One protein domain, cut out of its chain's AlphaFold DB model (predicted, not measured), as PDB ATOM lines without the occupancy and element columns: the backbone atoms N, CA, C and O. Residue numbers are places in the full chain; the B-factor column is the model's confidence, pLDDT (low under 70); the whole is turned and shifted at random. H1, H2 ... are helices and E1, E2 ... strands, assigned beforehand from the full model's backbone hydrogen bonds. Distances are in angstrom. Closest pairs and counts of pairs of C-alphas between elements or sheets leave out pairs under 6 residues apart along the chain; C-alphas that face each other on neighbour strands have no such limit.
ATOM      1  N   THR A  98     161.175 123.873 199.915       87.25
ATOM      2  CA  THR A  98     160.890 123.246 198.619       87.25
ATOM      3  C   THR A  98     162.021 123.474 197.617       87.25
ATOM      4  O   THR A  98     162.407 122.536 196.918       87.25
ATOM      5  N   LEU A  99     162.627 124.668 197.587       87.88
ATOM      6  CA  LEU A  99     163.741 124.995 196.690       87.88
ATOM      7  C   LEU A  99     165.016 124.231 197.048       87.88
ATOM      8  O   LEU A  99     165.733 123.792 196.146       87.88
ATOM      9  N   LEU A 100     165.289 124.033 198.341       86.12
ATOM     10  CA  LEU A 100     166.475 123.302 198.803       86.12
ATOM     11  C   LEU A 100     166.470 121.833 198.366       86.12
ATOM     12  O   LEU A 100     167.534 121.268 198.102       86.12
ATOM     13  N   THR A 101     165.284 121.232 198.237       86.19
ATOM     14  CA  THR A 101     165.136 119.847 197.761       86.19
ATOM     15  C   THR A 101     165.262 119.703 196.242       86.19
ATOM     16  O   THR A 101     165.552 118.607 195.760       86.19
ATOM     17  N   MET A 102     165.082 120.784 195.470       88.62
ATOM     18  CA  MET A 102     165.193 120.740 194.007       88.62
ATOM     19  C   MET A 102     166.641 120.496 193.569       88.62
ATOM     20  O   MET A 102     167.554 121.003 194.214       88.62
ATOM     21  N   PRO A 103     166.901 119.813 192.444       88.12
ATOM     22  CA  PRO A 103     168.247 119.717 191.893       88.12
ATOM     23  C   PRO A 103     168.884 121.093 191.681       88.12
ATOM     24  O   PRO A 103     168.296 121.968 191.037       88.12
ATOM     25  N   LEU A 104     170.101 121.261 192.203       89.69
ATOM     26  CA  LEU A 104     170.964 122.386 191.857       89.69
ATOM     27  C   LEU A 104     171.796 121.993 190.638       89.69
ATOM     28  O   LEU A 104     172.603 121.064 190.701       89.69
ATOM     29  N   ILE A 105     171.578 122.709 189.543       90.62
ATOM     30  CA  ILE A 105     172.291 122.541 188.283       90.62
ATOM     31  C   ILE A 105     173.279 123.679 188.127       90.62
ATOM     32  O   ILE A 105     172.933 124.840 188.333       90.62
ATOM     33  N   ILE A 106     174.495 123.342 187.721       90.62
ATOM     34  CA  ILE A 106     175.545 124.310 187.427       90.62
ATOM     35  C   ILE A 106     175.924 124.167 185.957       90.62
ATOM     36  O   ILE A 106     176.149 123.051 185.497       90.62
ATOM     37  N   ALA A 107     175.991 125.287 185.243       90.94
ATOM     38  CA  ALA A 107     176.495 125.376 183.876       90.94
ATOM     39  C   ALA A 107     177.466 126.556 183.774       90.94
ATOM     40  O   ALA A 107     177.268 127.564 184.450       90.94
ATOM     41  N   ALA A 108     178.501 126.449 182.946       91.62
ATOM     42  CA  ALA A 108     179.487 127.510 182.758       91.62
ATOM     43  C   ALA A 108     179.951 127.587 181.303       91.62
ATOM     44  O   ALA A 108     179.955 126.570 180.611       91.62
ATOM     45  N   ASP A 109     180.317 128.796 180.878       92.12
ATOM     46  CA  ASP A 109     180.719 129.128 179.510       92.12
ATOM     47  C   ASP A 109     181.656 130.356 179.483       92.12
ATOM     48  O   ASP A 109     181.800 131.075 180.481       92.12
ATOM     49  N   GLY A 110     182.301 130.602 178.346       92.06
ATOM     50  CA  GLY A 110     183.088 131.795 178.050       92.06
ATOM     51  C   GLY A 110     182.382 132.689 177.033       92.06
ATOM     52  O   GLY A 110     182.069 132.259 175.928       92.06
ATOM     53  N   VAL A 111     182.145 133.955 177.380       91.81
ATOM     54  CA  VAL A 111     181.540 134.936 176.466       91.81
ATOM     55  C   VAL A 111     182.487 136.093 176.203       91.81
ATOM     56  O   VAL A 111     183.088 136.651 177.117       91.81
ATOM     57  N   THR A 112     182.599 136.497 174.946       93.75
ATOM     58  CA  THR A 112     183.449 137.621 174.554       93.75
ATOM     59  C   THR A 112     182.613 138.889 174.445       93.75
ATOM     60  O   THR A 112     181.615 138.920 173.727       93.75
ATOM     61  N   ILE A 113     183.011 139.947 175.154       90.12
ATOM     62  CA  ILE A 113     182.233 141.192 175.257       90.12
ATOM     63  C   ILE A 113     183.069 142.353 174.706       90.12
ATOM     64  O   ILE A 113     184.265 142.407 174.986       90.12
ATOM     65  N   PRO A 114     182.494 143.300 173.946       90.94
ATOM     66  CA  PRO A 114     183.242 144.450 173.454       90.94
ATOM     67  C   PRO A 114     183.539 145.438 174.586       90.94
ATOM     68  O   PRO A 114     182.632 145.995 175.203       90.94
ATOM     69  N   PHE A 115     184.820 145.701 174.828       88.56
ATOM     70  CA  PHE A 115     185.299 146.698 175.780       88.56
ATOM     71  C   PHE A 115     185.966 147.852 175.038       88.56
ATOM     72  O   PHE A 115     186.701 147.662 174.061       88.56
ATOM     73  N   ARG A 116     185.748 149.076 175.529       87.88
ATOM     74  CA  ARG A 116     186.542 150.216 175.069       87.88
ATOM     75  C   ARG A 116     187.932 150.162 175.708       87.88
ATOM     76  O   ARG A 116     188.018 149.972 176.920       87.88
ATOM     77  N   PRO A 117     189.008 150.373 174.931       84.25
ATOM     78  CA  PRO A 117     190.369 150.357 175.464       84.25
ATOM     79  C   PRO A 117     190.645 151.561 176.371       84.25
ATOM     80  O   PRO A 117     191.447 151.476 177.294       84.25
ATOM     81  N   GLN A 118     189.989 152.692 176.099       84.38
ATOM     82  CA  GLN A 118     190.148 153.930 176.846       84.38
ATOM     83  C   GLN A 118     188.844 154.265 177.561       84.38
ATOM     84  O   GLN A 118     187.776 154.349 176.950       84.38
ATOM     85  N   SER A 119     188.943 154.455 178.874       77.75
ATOM     86  CA  SER A 119     187.799 154.834 179.696       77.75
ATOM     87  C   SER A 119     187.217 156.164 179.214       77.75
ATOM     88  O   SER A 119     187.959 157.096 178.910       77.75
ATOM     89  N   LYS A 120     185.883 156.245 179.154       74.75
ATOM     90  CA  LYS A 120     185.117 157.458 178.812       74.75
ATOM     91  C   LYS A 120     185.381 158.064 177.425       74.75
ATOM     92  O   LYS A 120     184.940 159.178 177.168       74.75
ATOM     93  N   THR A 121     186.047 157.366 176.502       76.94
ATOM     94  CA  THR A 121     186.228 157.861 175.126       76.94
ATOM     95  C   THR A 121     185.823 156.813 174.103       76.94
ATOM     96  O   THR A 121     185.987 155.619 174.318       76.94
ATOM     97  N   ALA A 122     185.313 157.246 172.948       77.31
ATOM     98  CA  ALA A 122     185.035 156.349 171.825       77.31
ATOM     99  C   ALA A 122     186.294 155.977 171.015       77.31
ATOM    100  O   ALA A 122     186.181 155.327 169.979       77.31
ATOM    101  N   LYS A 123     187.484 156.416 171.448       81.12
ATOM    102  CA  LYS A 123     188.728 156.282 170.687       81.12
ATOM    103  C   LYS A 123     189.394 154.924 170.925       81.12
ATOM    104  O   LYS A 123     189.328 154.353 172.010       81.12
ATOM    105  N   GLY A 124     190.107 154.459 169.900       86.00
ATOM    106  CA  GLY A 124     190.851 153.200 169.918       86.00
ATOM    107  C   GLY A 124     190.046 152.002 169.407       86.00
ATOM    108  O   GLY A 124     188.827 152.056 169.254       86.00
ATOM    109  N   LYS A 125     190.755 150.909 169.111       87.75
ATOM    110  CA  LYS A 125     190.153 149.660 168.630       87.75
ATOM    111  C   LYS A 125     189.467 148.931 169.788       87.75
ATOM    112  O   LYS A 125     190.063 148.788 170.852       87.75
ATOM    113  N   ILE A 126     188.239 148.461 169.566       90.50
ATOM    114  CA  ILE A 126     187.499 147.636 170.533       90.50
ATOM    115  C   ILE A 126     188.350 146.421 170.913       90.50
ATOM    116  O   ILE A 126     188.882 145.730 170.038       90.50
ATOM    117  N   VAL A 127     188.463 146.173 172.216       91.56
ATOM    118  CA  VAL A 127     189.087 144.968 172.764       91.56
ATOM    119  C   VAL A 127     187.977 143.972 173.063       91.56
ATOM    120  O   VAL A 127     186.900 144.354 173.510       91.56
ATOM    121  N   TRP A 128     188.248 142.700 172.818       93.00
ATOM    122  CA  TRP A 128     187.287 141.613 172.969       93.00
ATOM    123  C   TRP A 128     187.771 140.652 174.056       93.00
ATOM    124  O   TRP A 128     188.203 139.544 173.737       93.00
ATOM    125  N   PRO A 129     187.820 141.083 175.332       92.25
ATOM    126  CA  PRO A 129     188.201 140.186 176.405       92.25
ATOM    127  C   PRO A 129     187.124 139.121 176.627       92.25
ATOM    128  O   PRO A 129     185.923 139.365 176.474       92.25
ATOM    129  N   GLU A 130     187.576 137.944 177.039       93.88
ATOM    130  CA  GLU A 130     186.700 136.863 177.453       93.88
ATOM    131  C   GLU A 130     186.253 137.053 178.912       93.88
ATOM    132  O   GLU A 130     187.047 137.338 179.817       93.88
ATOM    133  N   VAL A 131     184.958 136.871 179.138       94.69
ATOM    134  CA  VAL A 131     184.320 136.821 180.447       94.69
ATOM    135  C   VAL A 131     183.851 135.396 180.681       94.69
ATOM    136  O   VAL A 131     183.015 134.870 179.952       94.69
ATOM    137  N   LYS A 132     184.375 134.774 181.731       95.19
ATOM    138  CA  LYS A 132     183.929 133.458 182.179       95.19
ATOM    139  C   LYS A 132     182.644 133.642 182.973       95.19
ATOM    140  O   LYS A 132     182.613 134.436 183.916       95.19
ATOM    141  N   VAL A 133     181.590 132.933 182.596       94.94
ATOM    142  CA  VAL A 133     180.264 133.016 183.211       94.94
ATOM    143  C   VAL A 133     179.821 131.646 183.702       94.94
ATOM    144  O   VAL A 133     180.131 130.623 183.100       94.94
ATOM    145  N   ALA A 134     179.083 131.619 184.804       94.94
ATOM    146  CA  ALA A 134     178.452 130.424 185.334       94.94
ATOM    147  C   ALA A 134     177.043 130.734 185.837       94.94
ATOM    148  O   ALA A 134     176.787 131.781 186.432       94.94
ATOM    149  N   LEU A 135     176.131 129.797 185.615       94.69
ATOM    150  CA  LEU A 135     174.756 129.823 186.082       94.69
ATOM    151  C   LEU A 135     174.540 128.691 187.079       94.69
ATOM    152  O   LEU A 135     174.864 127.539 186.795       94.69
ATOM    153  N   LEU A 136     173.939 129.023 188.218       94.06
ATOM    154  CA  LEU A 136     173.406 128.057 189.168       94.06
ATOM    155  C   LEU A 136     171.884 128.131 189.109       94.06
ATOM    156  O   LEU A 136     171.302 129.203 189.283       94.06
ATOM    157  N   LEU A 137     171.240 127.005 188.822       93.50
ATOM    158  CA  LEU A 137     169.817 126.919 188.524       93.50
ATOM    159  C   LEU A 137     169.152 125.890 189.438       93.50
ATOM    160  O   LEU A 137     169.636 124.768 189.566       93.50
ATOM    161  N   ARG A 138     168.006 126.248 190.018       91.19
ATOM    162  CA  ARG A 138     167.097 125.297 190.676       91.19
ATOM    163  C   ARG A 138     165.967 124.966 189.715       91.19
ATOM    164  O   ARG A 138     165.178 125.850 189.354       91.19
ATOM    165  N   LEU A 139     165.913 123.710 189.279       89.62
ATOM    166  CA  LEU A 139     164.873 123.222 188.376       89.62
ATOM    167  C   LEU A 139     163.879 122.341 189.129       89.62
ATOM    168  O   LEU A 139     164.255 121.357 189.757       89.62
ATOM    169  N   GLY A 140     162.602 122.687 189.021       88.50
ATOM    170  CA  GLY A 140     161.488 121.936 189.586       88.50
ATOM    171  C   GLY A 140     160.640 121.298 188.492       88.50
ATOM    172  O   GLY A 140     160.750 121.633 187.308       88.50
ATOM    173  N   LYS A 141     159.767 120.373 188.888       88.81
ATOM    174  CA  LYS A 141     158.731 119.827 188.005       88.81
ATOM    175  C   LYS A 141     157.452 120.640 188.174       88.81
ATOM    176  O   LYS A 141     157.053 120.952 189.290       88.81
ATOM    177  N   TYR A 142     156.796 120.946 187.065       89.06
ATOM    178  CA  TYR A 142     155.503 121.616 187.031       89.06
ATOM    179  C   TYR A 142     154.537 120.806 186.168       89.06
ATOM    180  O   TYR A 142     154.893 120.384 185.069       89.06
ATOM    181  N   GLN A 143     153.317 120.589 186.654       91.38
ATOM    182  CA  GLN A 143     152.248 119.999 185.853       91.38
ATOM    183  C   GLN A 143     151.438 121.108 185.188       91.38
ATOM    184  O   GLN A 143     150.928 122.013 185.850       91.38
ATOM    185  N   THR A 144     151.325 121.045 183.864       89.00
ATOM    186  CA  THR A 144     150.457 121.948 183.108       89.00
ATOM    187  C   THR A 144     148.987 121.618 183.363       89.00
ATOM    188  O   THR A 144     148.644 120.516 183.789       89.00
ATOM    189  N   LYS A 145     148.085 122.538 182.999       89.06
ATOM    190  CA  LYS A 145     146.628 122.296 183.036       89.06
ATOM    191  C   LYS A 145     146.189 121.079 182.205       89.06
ATOM    192  O   LYS A 145     145.134 120.520 182.457       89.06
ATOM    193  N   THR A 146     147.002 120.669 181.232       90.75
ATOM    194  CA  THR A 146     146.792 119.490 180.379       90.75
ATOM    195  C   THR A 146     147.395 118.199 180.953       90.75
ATOM    196  O   THR A 146     147.432 117.187 180.259       90.75
ATOM    197  N   GLY A 147     147.913 118.220 182.188       90.75
ATOM    198  CA  GLY A 147     148.508 117.059 182.863       90.75
ATOM    199  C   GLY A 147     149.943 116.722 182.436       90.75
ATOM    200  O   GLY A 147     150.535 115.773 182.950       90.75
ATOM    201  N   LYS A 148     150.549 117.494 181.525       93.38
ATOM    202  CA  LYS A 148     151.933 117.268 181.086       93.38
ATOM    203  C   LYS A 148     152.904 117.768 182.153       93.38
ATOM    204  O   LYS A 148     152.847 118.924 182.564       93.38
ATOM    205  N   THR A 149     153.839 116.913 182.559       92.44
ATOM    206  CA  THR A 149     154.942 117.329 183.433       92.44
ATOM    207  C   THR A 149     156.026 118.007 182.598       92.44
ATOM    208  O   THR A 149     156.516 117.435 181.625       92.44
ATOM    209  N   VAL A 150     156.395 119.228 182.975       92.62
ATOM    210  CA  VAL A 150     157.461 120.021 182.353       92.62
ATOM    211  C   VAL A 150     158.459 120.489 183.408       92.62
ATOM    212  O   VAL A 150     158.115 120.649 184.579       92.62
ATOM    213  N   THR A 151     159.702 120.718 182.996       90.56
ATOM    214  CA  THR A 151     160.723 121.314 183.861       90.56
ATOM    215  C   THR A 151     160.540 122.825 183.901       90.56
ATOM    216  O   THR A 151     160.391 123.462 182.857       90.56
ATOM    217  N   ARG A 152     160.565 123.410 185.098       92.12
ATOM    218  CA  ARG A 152     160.440 124.852 185.315       92.12
ATOM    219  C   ARG A 152     161.659 125.375 186.062       92.12
ATOM    220  O   ARG A 152     162.130 124.748 187.006       92.12
ATOM    221  N   LEU A 153     162.152 126.537 185.649       93.25
ATOM    222  CA  LEU A 153     163.165 127.281 186.390       93.25
ATOM    223  C   LEU A 153     162.506 127.985 187.581       93.25
ATOM    224  O   LEU A 153     161.603 128.797 187.381       93.25
ATOM    225  N   HIS A 154     162.960 127.679 188.795       92.31
ATOM    226  CA  HIS A 154     162.468 128.317 190.021       92.31
ATOM    227  C   HIS A 154     163.406 129.411 190.518       92.31
ATOM    228  O   HIS A 154     162.950 130.456 190.972       92.31
ATOM    229  N   GLN A 155     164.713 129.194 190.395       92.31
ATOM    230  CA  GLN A 155     165.713 130.162 190.821       92.31
ATOM    231  C   GLN A 155     166.926 130.099 189.909       92.31
ATOM    232  O   GLN A 155     167.317 129.021 189.456       92.31
ATOM    233  N   ARG A 156     167.529 131.263 189.663       93.88
ATOM    234  CA  ARG A 156     168.802 131.390 188.961       93.88
ATOM    235  C   ARG A 156     169.737 132.327 189.708       93.88
ATOM    236  O   ARG A 156     169.308 133.369 190.205       93.88
ATOM    237  N   ARG A 157     171.016 131.986 189.706       94.44
ATOM    238  CA  ARG A 157     172.121 132.845 190.123       94.44
ATOM    239  C   ARG A 157     173.150 132.873 189.012       94.44
ATOM    240  O   ARG A 157     173.396 131.854 188.374       94.44
ATOM    241  N   LEU A 158     173.703 134.051 188.770       93.88
ATOM    242  CA  LEU A 158     174.741 134.272 187.776       93.88
ATOM    243  C   LEU A 158     176.015 134.668 188.506       93.88
ATOM    244  O   LEU A 158     176.004 135.562 189.350       93.88
ATOM    245  N   VAL A 159     177.107 134.029 188.124       94.69
ATOM    246  CA  VAL A 159     178.454 134.374 188.545       94.69
ATOM    247  C   VAL A 159     179.259 134.668 187.290       94.69
ATOM    248  O   VAL A 159     179.144 133.961 186.295       94.69
ATOM    249  N   ALA A 160     180.073 135.714 187.320       93.94
ATOM    250  CA  ALA A 160     180.931 136.067 186.199       93.94
ATOM    251  C   ALA A 160     182.296 136.540 186.691       93.94
ATOM    252  O   ALA A 160     182.410 137.085 187.792       93.94
ATOM    253  N   SER A 161     183.327 136.376 185.868       94.19
ATOM    254  CA  SER A 161     184.649 136.964 186.075       94.19
ATOM    255  C   SER A 161     185.314 137.298 184.745       94.19
ATOM    256  O   SER A 161     185.347 136.475 183.834       94.19
ATOM    257  N   LEU A 162     185.900 138.489 184.659       91.81
ATOM    258  CA  LEU A 162     186.761 138.872 183.546       91.81
ATOM    259  C   LEU A 162     188.111 138.139 183.653       91.81
ATOM    260  O   LEU A 162     188.779 138.235 184.692       91.81
ATOM    261  N   GLY A 163     188.515 137.455 182.579       84.81
ATOM    262  CA  GLY A 163     189.809 136.775 182.484       84.81
ATOM    263  C   GLY A 163     189.783 135.301 182.905       84.81
ATOM    264  O   GLY A 163     189.064 134.494 182.328       84.81
ATOM    265  N   GLU A 164     190.637 134.930 183.860       86.75
ATOM    266  CA  GLU A 164     190.995 133.531 184.130       86.75
ATOM    267  C   GLU A 164     189.900 132.702 184.815       86.75
ATOM    268  O   GLU A 164     189.163 133.179 185.681       86.75
ATOM    269  N   ILE A 165     189.872 131.408 184.484       88.69
ATOM    270  CA  ILE A 165     188.909 130.437 185.018       88.69
ATOM    271  C   ILE A 165     189.026 130.229 186.536       88.69
ATOM    272  O   ILE A 165     188.020 129.959 187.188       88.69
ATOM    273  N   GLU A 166     190.208 130.409 187.130       90.50
ATOM    274  CA  GLU A 166     190.395 130.259 188.581       90.50
ATOM    275  C   GLU A 166     189.583 131.296 189.370       90.50
ATOM    276  O   GLU A 166     188.959 130.968 190.379       90.50
ATOM    277  N   ARG A 167     189.470 132.527 188.850       91.88
ATOM    278  CA  ARG A 167     188.607 133.558 189.450       91.88
ATOM    279  C   ARG A 167     187.137 133.155 189.406       91.88
ATOM    280  O   ARG A 167     186.401 133.456 190.347       91.88
ATOM    281  N   LEU A 168     186.707 132.482 188.336       94.12
ATOM    282  CA  LEU A 168     185.346 131.962 188.236       94.12
ATOM    283  C   LEU A 168     185.124 130.835 189.246       94.12
ATOM    284  O   LEU A 168     184.098 130.844 189.919       94.12
ATOM    285  N   LYS A 169     186.075 129.901 189.391       92.69
ATOM    286  CA  LYS A 169     185.956 128.757 190.311       92.69
ATOM    287  C   LYS A 169     185.703 129.196 191.749       92.69
ATOM    288  O   LYS A 169     184.744 128.719 192.352       92.69
ATOM    289  N   SER A 170     186.489 130.136 192.281       92.69
ATOM    290  CA  SER A 170     186.303 130.610 193.661       92.69
ATOM    291  C   SER A 170     184.942 131.284 193.857       92.69
ATOM    292  O   SER A 170     184.257 131.033 194.848       92.69
ATOM    293  N   ARG A 171     184.500 132.096 192.887       94.81
ATOM    294  CA  ARG A 171     183.178 132.743 192.940       94.81
ATOM    295  C   ARG A 171     182.036 131.733 192.807       94.81
ATOM    296  O   ARG A 171     181.019 131.869 193.477       94.81
ATOM    297  N   LEU A 172     182.205 130.720 191.961       94.44
ATOM    298  CA  LEU A 172     181.234 129.650 191.766       94.44
ATOM    299  C   LEU A 172     181.097 128.790 193.025       94.44
ATOM    300  O   LEU A 172     179.981 128.464 193.414       94.44
ATOM    301  N   GLN A 173     182.212 128.458 193.679       93.31
ATOM    302  CA  GLN A 173     182.206 127.740 194.951       93.31
ATOM    303  C   GLN A 173     181.481 128.544 196.033       93.31
ATOM    304  O   GLN A 173     180.617 127.993 196.715       93.31
ATOM    305  N   LEU A 174     181.786 129.840 196.150       94.56
ATOM    306  CA  LEU A 174     181.096 130.736 197.073       94.56
ATOM    307  C   LEU A 174     179.579 130.728 196.828       94.56
ATOM    308  O   LEU A 174     178.808 130.499 197.758       94.56
ATOM    309  N   GLU A 175     179.144 130.923 195.581       94.88
ATOM    310  CA  GLU A 175     177.715 130.957 195.254       94.88
ATOM    311  C   GLU A 175     177.047 129.591 195.453       94.88
ATOM    312  O   GLU A 175     175.935 129.520 195.961       94.88
ATOM    313  N   ALA A 176     177.722 128.485 195.139       92.19
ATOM    314  CA  ALA A 176     177.186 127.146 195.371       92.19
ATOM    315  C   ALA A 176     176.957 126.865 196.865       92.19
ATOM    316  O   ALA A 176     175.926 126.295 197.235       92.19
ATOM    317  N   LEU A 177     177.886 127.291 197.728       91.94
ATOM    318  CA  LEU A 177     177.727 127.209 199.182       91.94
ATOM    319  C   LEU A 177     176.562 128.077 199.660       91.94
ATOM    320  O   LEU A 177     175.714 127.587 200.406       91.94
ATOM    321  N   ARG A 178     176.453 129.313 199.156       92.00
ATOM    322  CA  ARG A 178     175.308 130.191 199.441       92.00
ATOM    323  C   ARG A 178     173.985 129.570 199.008       92.00
ATOM    324  O   ARG A 178     173.004 129.669 199.732       92.00
ATOM    325  N   GLN A 179     173.962 128.874 197.878       90.62
ATOM    326  CA  GLN A 179     172.781 128.165 197.394       90.62
ATOM    327  C   GLN A 179     172.538 126.824 198.107       90.62
ATOM    328  O   GLN A 179     171.642 126.094 197.696       90.62
ATOM    329  N   GLY A 180     173.290 126.459 199.150       87.19
ATOM    330  CA  GLY A 180     173.026 125.253 199.938       87.19
ATOM    331  C   GLY A 180     173.385 123.947 199.220       87.19
ATOM    332  O   GLY A 180     172.704 122.930 199.391       87.19
ATOM    333  N   ILE A 181     174.451 123.941 198.407       85.19
ATOM    334  CA  ILE A 181     174.936 122.724 197.725       85.19
ATOM    335  C   ILE A 181     175.293 121.588 198.700       85.19
ATOM    336  O   ILE A 181     175.298 120.420 198.317       85.19
ATOM    337  N   THR A 182     175.591 121.897 199.960       80.00
ATOM    338  CA  THR A 182     175.869 120.911 201.016       80.00
ATOM    339  C   THR A 182     174.604 120.211 201.518       80.00
ATOM    340  O   THR A 182     174.666 119.025 201.823       80.00
ATOM    341  N   THR A 183     173.465 120.906 201.523       68.56
ATOM    342  CA  THR A 183     172.171 120.431 202.055       68.56
ATOM    343  C   THR A 183     171.288 119.771 200.990       68.56
ATOM    344  O   THR A 183     170.320 119.085 201.302       68.56
ATOM    345  N   THR A 184     171.601 119.968 199.708       59.59
ATOM    346  CA  THR A 184     170.762 119.487 198.601       59.59
ATOM    347  C   THR A 184     170.935 117.982 198.376       59.59
ATOM    348  O   THR A 184     172.048 117.515 198.129       59.59
ATOM    349  N   ALA A 185     169.826 117.235 198.378       54.97
ATOM    350  CA  ALA A 185     169.816 115.777 198.199       54.97
ATOM    351  C   ALA A 185     170.210 115.310 196.779       54.97
ATOM    352  O   ALA A 185     170.635 114.171 196.603       54.97
ATOM    353  N   GLN A 186     170.089 116.172 195.761       56.84
ATOM    354  CA  GLN A 186     170.442 115.869 194.369       56.84
ATOM    355  C   GLN A 186     171.374 116.935 193.784       56.84
ATOM    356  O   GLN A 186     170.964 118.056 193.478       56.84
ATOM    357  N   LYS A 187     172.648 116.567 193.610       60.00
ATOM    358  CA  LYS A 187     173.671 117.393 192.957       60.00
ATOM    359  C   LYS A 187     173.797 116.934 191.508       60.00
ATOM    360  O   LYS A 187     174.166 115.787 191.274       60.00
ATOM    361  N   VAL A 188     173.487 117.803 190.549       56.75
ATOM    362  CA  VAL A 188     173.652 117.496 189.121       56.75
ATOM    363  C   VAL A 188     174.626 118.500 188.520       56.75
ATOM    364  O   VAL A 188     174.278 119.641 188.222       56.75
ATOM    365  N   SER A 189     175.872 118.069 188.356       53.69
ATOM    366  CA  SER A 189     176.904 118.832 187.657       53.69
ATOM    367  C   SER A 189     176.686 118.676 186.151       53.69
ATOM    368  O   SER A 189     176.873 117.582 185.621       53.69
ATOM    369  N   LEU A 190     176.302 119.743 185.450       44.00
ATOM    370  CA  LEU A 190     176.406 119.781 183.992       44.00
ATOM    371  C   LEU A 190     177.807 120.301 183.642       44.00
ATOM    372  O   LEU A 190     178.275 121.302 184.178       44.00
TER     373      LEU A 190
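This is residues 98 to 190 of the 194 residues of an uncharacterized protein of Chroococcidiopsis cubana SAG 39.79 (UniProt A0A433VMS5). A long, twisted ribbon of three antiparallel strands, E1, E2 and E3, runs through this domain, and the single longer helix, H2, lies slantwise over E3 and E2. The tip of the hairpin E2 and E3 and the loop of residues 113 to 129 make the two ends of the long axis, while short E4 adds a fourth strand beside E1. The printed part has 93 residues, with two named helices and four named strands in the order H1, E1, E2, E3, H2, E4; the sheet runs E3, E2, E1, E4 and is mixed, and the class is mixed, helices and strands. The whole is loose and elongated, with a radius of gyration of the C-alphas of 17.9 A and spans of 57 by 33 by 20 A.

Start at H1, residues 98 to 101, which only grazes the sheet; its C-alpha 99 is 6.9 A from that of Arg 138, its closest in E2, residues 130 to 143. E1, residues 104 to 112, forms a hairpin with E2, antiparallel at 146 degrees; look for N 107 and O 135, 3.0 A apart. E2 forms a second hairpin with E3, residues 149 to 162, at 163 degrees, with N 134 and O 159 at 2.8 A. E1, E2 and E3 are a meander, each strand the antiparallel neighbour of the one before. E3 bends by 53 degrees at residue 155. H2, residues 165 to 178, is on one face of the sheet, two layers in all, at a height over the sheet of 8.1 A. On the local plane it stands at 45 degrees to E3, and the closest C-alphas of the two are those of Ser 161 and Leu 168, 5.5 A apart. In H2 every O i to N i+4 pair is within hydrogen-bond range; H1 is too short for such a pair. E4, residues 187 to 189, is parallel to E1 at 24 degrees, with N 188 and O 104 at 3.4 A. E3, H2 and E4 make a split strand-helix-strand unit, two strands running the same way with E2 and E1 between them, and its crossover is right-handed.

Find C-alpha 98 at (160.890, 123.246, 198.619), where H1 begins. E1 covers 26.2 A, E2 39.3 A, E3 38.4 A and H2 19.8 A from first to last C-alpha. E2 begins at C-alpha 130, (186.700, 136.863, 177.453), and E4 ends at C-alpha 189, (176.904, 118.832, 187.657).

The two C-alphas farthest apart, those of Lys 123 and Gly 147, are 57.5 A apart. The printed part has no cut, and the link from E1 to E2, 17 residues, is long. Confidence is low, under 70, at residues 183 to 190.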